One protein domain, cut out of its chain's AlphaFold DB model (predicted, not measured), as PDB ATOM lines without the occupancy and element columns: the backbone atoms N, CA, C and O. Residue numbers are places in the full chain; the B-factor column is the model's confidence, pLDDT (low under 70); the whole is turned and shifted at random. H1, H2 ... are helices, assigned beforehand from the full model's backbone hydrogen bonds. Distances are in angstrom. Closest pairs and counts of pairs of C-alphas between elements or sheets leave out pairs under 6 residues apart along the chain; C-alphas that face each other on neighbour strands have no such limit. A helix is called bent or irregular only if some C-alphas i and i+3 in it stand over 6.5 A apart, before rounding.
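AT A GLANCE: This is residues 13 to 60 of the 69 residues of an uncharacterized protein of Nocardia vulneris (UniProt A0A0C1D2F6). A long helix, H3, slants away from a small helical hairpin of H1 and H2, and the three together make a flat, open zigzag in which H2 and H3 spread as a V from the turn that joins them. H1 and H2 lie side by side, while the far part of H3, residues 49 to 59, sticks out free with Gly 60 after it. The printed part has 48 residues with three named helices, in the order H1, H2, H3, and no named strand; the class is all helix. The whole is loose, with a radius of gyration of the C-alphas of 12.9 A, and flat, with spans of 37 by 24 by 8 A.

HOW THE PARTS SIT: The longest helix is H3, residues 42 to 59, and it touches no helix. It is close to but not clearly touching H2, residues 28 to 37, with 1 pair of C-alphas within 8 A. That closest pair is Ala 37 and Ile 45, whose C-alphas are 7.3 A apart. H2 and H3 run opposite ways at a steep tilt of 54 degrees, and their centres are 16.3 A apart. H2 touches H1, residues 14 to 23, with 5 pairs of C-alphas within 8 A. The closest C-alphas of H1 and H2 are those of Ala 22 and Arg 31, 5.5 A apart. These two helices form a helical hairpin and run opposite ways at a shallow tilt of 16 degrees, with their centres 11.3 A apart. H1 and H3 are apart. In H1, H2 and H3 every backbone O i to N i+4 pair is within hydrogen-bond range.

IN THESE COORDINATES: H3 has 18 residues and measures 25.7 A from the C-alpha of Thr 42, at (-9.849, 18.560, -42.565), to that of Glu 59, at (4.458, 18.115, -63.867). H2 has 10 residues, Pro 28 to Ala 37, and is 14.4 A long from first to last C-alpha. H1, also 10 residues, runs 14.3 A from the C-alpha of Pro 14, at (-4.993, 17.320, -28.819), to that of Ser 23. No helix is bent or irregular.

THE WHOLE: The two C-alphas farthest apart are those of Thr 13 and Gly 60, the first and last printed residues, 40.7 A from each other. Without residues 49 to 60, which stand free, the body has 36 residues spanning 27 by 24 by 9 A. The printed part has no cut. The links from H1 to H2 and from H2 to H3 are both tight, with 4 residues each. The mean pLDDT of the printed part is 89.6, and Thr 13 is the one printed residue under 70.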
ATOM      1  N   THR A  13      -3.075  19.224 -24.812       67.25
ATOM      2  CA  THR A  13      -4.047  19.591 -25.837       67.25
ATOM      3  C   THR A  13      -3.967  18.541 -26.951       67.25
ATOM      4  O   THR A  13      -2.912  17.923 -27.122       67.25
ATOM      5  N   PRO A  14      -5.044  18.278 -27.710       74.50
ATOM      6  CA  PRO A  14      -4.993  17.320 -28.819       74.50
ATOM      7  C   PRO A  14      -3.797  17.569 -29.756       74.50
ATOM      8  O   PRO A  14      -3.127  16.633 -30.172       74.50
ATOM      9  N   ILE A  15      -3.441  18.844 -29.945       80.94
ATOM     10  CA  ILE A  15      -2.262  19.290 -30.694       80.94
ATOM     11  C   ILE A  15      -0.953  18.795 -30.061       80.94
ATOM     12  O   ILE A  15      -0.076  18.319 -30.776       80.94
ATOM     13  N   ASP A  16      -0.804  18.859 -28.735       84.62
ATOM     14  CA  ASP A  16       0.400  18.369 -28.045       84.62
ATOM     15  C   ASP A  16       0.578  16.854 -28.226       84.62
ATOM     16  O   ASP A  16       1.699  16.367 -28.399       84.62
ATOM     17  N   HIS A  17      -0.529  16.103 -28.225       86.56
ATOM     18  CA  HIS A  17      -0.505  14.671 -28.515       86.56
ATOM     19  C   HIS A  17      -0.087  14.403 -29.967       86.56
ATOM     20  O   HIS A  17       0.823  13.605 -30.203       86.56
ATOM     21  N   ASP A  18      -0.673  15.120 -30.927       86.81
ATOM     22  CA  ASP A  18      -0.354  14.978 -32.351       86.81
ATOM     23  C   ASP A  18       1.114  15.325 -32.648       86.81
ATOM     24  O   ASP A  18       1.788  14.619 -33.403       86.81
ATOM     25  N   ILE A  19       1.662  16.356 -31.994       89.56
ATOM     26  CA  ILE A  19       3.087  16.718 -32.068       89.56
ATOM     27  C   ILE A  19       3.968  15.585 -31.528       89.56
ATOM     28  O   ILE A  19       5.001  15.264 -32.128       89.56
ATOM     29  N   SER A  20       3.578  14.968 -30.409       90.75
ATOM     30  CA  SER A  20       4.311  13.840 -29.826       90.75
ATOM     31  C   SER A  20       4.323  12.632 -30.767       90.75
ATOM     32  O   SER A  20       5.372  12.017 -30.964       90.75
ATOM     33  N   VAL A  21       3.182  12.306 -31.381       89.25
ATOM     34  CA  VAL A  21       3.073  11.209 -32.355       89.25
ATOM     35  C   VAL A  21       3.908  11.507 -33.602       89.25
ATOM     36  O   VAL A  21       4.686  10.655 -34.033       89.25
ATOM     37  N   ALA A  22       3.827  12.727 -34.141       90.94
ATOM     38  CA  ALA A  22       4.627  13.155 -35.288       90.94
ATOM     39  C   ALA A  22       6.134  13.012 -35.022       90.94
ATOM     40  O   ALA A  22       6.885  12.526 -35.872       90.94
ATOM     41  N   SER A  23       6.571  13.375 -33.815       91.56
ATOM     42  CA  SER A  23       7.976  13.311 -33.401       91.56
ATOM     43  C   SER A  23       8.520  11.877 -33.347       91.56
ATOM     44  O   SER A  23       9.707  11.669 -33.601       91.56
ATOM     45  N   ALA A  24       7.663  10.888 -33.072       94.00
ATOM     46  CA  ALA A  24       8.039   9.476 -32.995       94.00
ATOM     47  C   ALA A  24       8.258   8.812 -34.370       94.00
ATOM     48  O   ALA A  24       8.766   7.692 -34.449       94.00
ATOM     49  N   LEU A  25       7.905   9.485 -35.472       94.00
ATOM     50  CA  LEU A  25       8.072   8.944 -36.820       94.00
ATOM     51  C   LEU A  25       9.557   8.831 -37.192       94.00
ATOM     52  O   LEU A  25      10.305   9.812 -37.163       94.00
ATOM     53  N   ALA A  26       9.972   7.628 -37.601       94.00
ATOM     54  CA  ALA A  26      11.361   7.335 -37.957       94.00
ATOM     55  C   ALA A  26      11.823   8.081 -39.221       94.00
ATOM     56  O   ALA A  26      12.960   8.544 -39.286       94.00
ATOM     57  N   SER A  27      10.938   8.234 -40.214       96.06
ATOM     58  CA  SER A  27      11.244   8.939 -41.463       96.06
ATOM     59  C   SER A  27      11.311  10.457 -41.232       96.06
ATOM     60  O   SER A  27      10.290  11.059 -40.889       96.06
ATOM     61  N   PRO A  28      12.466  11.115 -41.464       93.19
ATOM     62  CA  PRO A  28      12.594  12.561 -41.281       93.19
ATOM     63  C   PRO A  28      11.685  13.370 -42.211       93.19
ATOM     64  O   PRO A  28      11.198  14.432 -41.824       93.19
ATOM     65  N   LEU A  29      11.455  12.865 -43.429       92.25
ATOM     66  CA  LEU A  29      10.562  13.488 -44.408       92.25
ATOM     67  C   LEU A  29       9.108  13.400 -43.954       92.25
ATOM     68  O   LEU A  29       8.418  14.416 -43.928       92.25
ATOM     69  N   LEU A  30       8.670  12.210 -43.534       91.00
ATOM     70  CA  LEU A  30       7.305  12.016 -43.056       91.00
ATOM     71  C   LEU A  30       7.053  12.825 -41.780       91.00
ATOM     72  O   LEU A  30       6.050  13.520 -41.689       91.00
ATOM     73  N   ARG A  31       8.000  12.825 -40.836       95.00
ATOM     74  CA  ARG A  31       7.930  13.648 -39.622       95.00
ATOM     75  C   ARG A  31       7.730  15.127 -39.943       95.00
ATOM     76  O   ARG A  31       6.859  15.768 -39.365       95.00
ATOM     77  N   ARG A  32       8.515  15.674 -40.879       92.88
ATOM     78  CA  ARG A  32       8.385  17.076 -41.300       92.88
ATOM     79  C   ARG A  32       7.015  17.359 -41.914       92.88
ATOM     80  O   ARG A  32       6.409  18.359 -41.550       92.88
ATOM     81  N   LEU A  33       6.537  16.480 -42.795       90.94
ATOM     82  CA  LEU A  33       5.226  16.615 -43.428       90.94
ATOM     83  C   LEU A  33       4.094  16.624 -42.391       90.94
ATOM     84  O   LEU A  33       3.228  17.494 -42.428       90.94
ATOM     85  N   ILE A  34       4.127  15.700 -41.431       91.75
ATOM     86  CA  ILE A  34       3.109  15.650 -40.383       91.75
ATOM     87  C   ILE A  34       3.180  16.903 -39.505       91.75
ATOM     88  O   ILE A  34       2.150  17.526 -39.289       91.75
ATOM     89  N   HIS A  35       4.368  17.369 -39.099       92.50
ATOM     90  CA  HIS A  35       4.482  18.631 -38.351       92.50
ATOM     91  C   HIS A  35       3.917  19.845 -39.098       92.50
ATOM     92  O   HIS A  35       3.397  20.748 -38.455       92.50
ATOM     93  N   THR A  36       4.002  19.879 -40.431       89.44
ATOM     94  CA  THR A  36       3.384  20.955 -41.225       89.44
ATOM     95  C   THR A  36       1.865  20.836 -41.339       89.44
ATOM     96  O   THR A  36       1.212  21.819 -41.673       89.44
ATOM     97  N   ALA A  37       1.309  19.655 -41.064       89.62
ATOM     98  CA  ALA A  37      -0.120  19.371 -41.143       89.62
ATOM     99  C   ALA A  37      -0.839  19.431 -39.781       89.62
ATOM    100  O   ALA A  37      -2.058  19.586 -39.747       89.62
ATOM    101  N   VAL A  38      -0.116  19.316 -38.658       90.56
ATOM    102  CA  VAL A  38      -0.707  19.385 -37.312       90.56
ATOM    103  C   VAL A  38      -1.439  20.716 -37.110       90.56
ATOM    104  O   VAL A  38      -0.896  21.788 -37.364       90.56
ATOM    105  N   GLY A  39      -2.673  20.639 -36.606       86.50
ATOM    106  CA  GLY A  39      -3.514  21.807 -36.335       86.50
ATOM    107  C   GLY A  39      -4.252  22.359 -37.558       86.50
ATOM    108  O   GLY A  39      -5.032  23.300 -37.412       86.50
ATOM    109  N   LEU A  40      -4.054  21.778 -38.746       90.00
ATOM    110  CA  LEU A  40      -4.895  22.064 -39.904       90.00
ATOM    111  C   LEU A  40      -6.266  21.396 -39.752       90.00
ATOM    112  O   LEU A  40      -6.385  20.286 -39.235       90.00
ATOM    113  N   SER A  41      -7.310  22.074 -40.233       90.62
ATOM    114  CA  SER A  41      -8.634  21.462 -40.371       90.62
ATOM    115  C   SER A  41      -8.641  20.425 -41.493       90.62
ATOM    116  O   SER A  41      -7.827  20.500 -42.416       90.62
ATOM    117  N   THR A  42      -9.615  19.515 -41.470       89.25
ATOM    118  CA  THR A  42      -9.849  18.560 -42.565       89.25
ATOM    119  C   THR A  42      -9.973  19.269 -43.916       89.25
ATOM    120  O   THR A  42      -9.241  18.933 -44.839       89.25
ATOM    121  N   ASP A  43     -10.767  20.342 -43.999       93.69
ATOM    122  CA  ASP A  43     -10.917  21.135 -45.230       93.69
ATOM    123  C   ASP A  43      -9.580  21.696 -45.749       93.69
ATOM    124  O   ASP A  43      -9.344  21.770 -46.955       93.69
ATOM    125  N   SER A  44      -8.678  22.092 -44.842       93.50
ATOM    126  CA  SER A  44      -7.349  22.593 -45.214       93.50
ATOM    127  C   SER A  44      -6.461  21.472 -45.761       93.50
ATOM    128  O   SER A  44      -5.709  21.692 -46.711       93.50
ATOM    129  N   ILE A  45      -6.555  20.272 -45.183       92.81
ATOM    130  CA  ILE A  45      -5.852  19.078 -45.666       92.81
ATOM    131  C   ILE A  45      -6.366  18.674 -47.053       92.81
ATOM    132  O   ILE A  45      -5.556  18.452 -47.954       92.81
ATOM    133  N   ASP A  46      -7.682  18.661 -47.258       93.25
ATOM    134  CA  ASP A  46      -8.301  18.320 -48.545       93.25
ATOM    135  C   ASP A  46      -7.916  19.318 -49.646       93.25
ATOM    136  O   ASP A  46      -7.632  18.943 -50.793       93.25
ATOM    137  N   LEU A  47      -7.835  20.606 -49.298       94.62
ATOM    138  CA  LEU A  47      -7.344  21.636 -50.205       94.62
ATOM    139  C   LEU A  47      -5.878  21.397 -50.590       94.62
ATOM    140  O   LEU A  47      -5.544  21.454 -51.776       94.62
ATOM    141  N   LEU A  48      -5.006  21.105 -49.618       92.25
ATOM    142  CA  LEU A  48      -3.596  20.799 -49.882       92.25
ATOM    143  C   LEU A  48      -3.439  19.555 -50.762       92.25
ATOM    144  O   LEU A  48      -2.620  19.570 -51.684       92.25
ATOM    145  N   ALA A  49      -4.238  18.511 -50.531       89.88
ATOM    146  CA  ALA A  49      -4.265  17.321 -51.376       89.88
ATOM    147  C   ALA A  49      -4.644  17.683 -52.821       89.88
ATOM    148  O   ALA A  49      -3.880  17.417 -53.749       89.88
ATOM    149  N   THR A  50      -5.739  18.430 -53.000       93.06
ATOM    150  CA  THR A  50      -6.201  18.893 -54.319       93.06
ATOM    151  C   THR A  50      -5.146  19.734 -55.046       93.06
ATOM    152  O   THR A  50      -4.941  19.588 -56.252       93.06
ATOM    153  N   MET A  51      -4.464  20.641 -54.338       94.06
ATOM    154  CA  MET A  51      -3.388  21.450 -54.919       94.06
ATOM    155  C   MET A  51      -2.193  20.589 -55.326       94.06
ATOM    156  O   MET A  51      -1.642  20.783 -56.409       94.06
ATOM    157  N   THR A  52      -1.823  19.626 -54.486       89.69
ATOM    158  CA  THR A  52      -0.726  18.696 -54.762       89.69
ATOM    159  C   THR A  52      -1.021  17.863 -56.011       89.69
ATOM    160  O   THR A  52      -0.151  17.719 -56.869       89.69
ATOM    161  N   ASP A  53      -2.252  17.380 -56.171       89.00
ATOM    162  CA  ASP A  53      -2.651  16.600 -57.347       89.00
ATOM    163  C   ASP A  53      -2.647  17.434 -58.627       89.00
ATOM    164  O   ASP A  53      -2.158  16.983 -59.664       89.00
ATOM    165  N   ARG A  54      -3.105  18.691 -58.559       90.69
ATOM    166  CA  ARG A  54      -3.015  19.623 -59.694       90.69
ATOM    167  C   ARG A  54      -1.567  19.887 -60.104       90.69
ATOM    168  O   ARG A  54      -1.279  19.891 -61.297       90.69
ATOM    169  N   LEU A  55      -0.664  20.087 -59.143       90.88
ATOM    170  CA  LEU A  55       0.760  20.295 -59.422       90.88
ATOM    171  C   LEU A  55       1.381  19.061 -60.082       90.88
ATOM    172  O   LEU A  55       2.017  19.184 -61.125       90.88
ATOM    173  N   ARG A  56       1.107  17.863 -59.554       85.06
ATOM    174  CA  ARG A  56       1.571  16.599 -60.147       85.06
ATOM    175  C   ARG A  56       1.072  16.406 -61.573       85.06
ATOM    176  O   ARG A  56       1.847  15.996 -62.432       85.06
ATOM    177  N   ALA A  57      -0.196  16.727 -61.835       86.75
ATOM    178  CA  ALA A  57      -0.777  16.639 -63.171       86.75
ATOM    179  C   ALA A  57      -0.074  17.578 -64.167       86.75
ATOM    180  O   ALA A  57       0.193  17.177 -65.299       86.75
ATOM    181  N   VAL A  58       0.269  18.799 -63.741       89.38
ATOM    182  CA  VAL A  58       1.039  19.758 -64.553       89.38
ATOM    183  C   VAL A  58       2.474  19.275 -64.785       89.38
ATOM    184  O   VAL A  58       3.003  19.435 -65.882       89.38
ATOM    185  N   GLU A  59       3.092  18.649 -63.786       86.00
ATOM    186  CA  GLU A  59       4.458  18.115 -63.867       86.00
ATOM    187  C   GLU A  59       4.541  16.754 -64.588       86.00
ATOM    188  O   GLU A  59       5.634  16.224 -64.788       86.00
ATOM    189  N   GLY A  60       3.405  16.168 -64.989       81.06
ATOM    190  CA  GLY A  60       3.348  14.838 -65.605       81.06
ATOM    191  C   GLY A  60       3.730  13.697 -64.652       81.06
ATOM    192  O   GLY A  60       4.044  12.594 -65.103       81.06
TER     193      GLY A  60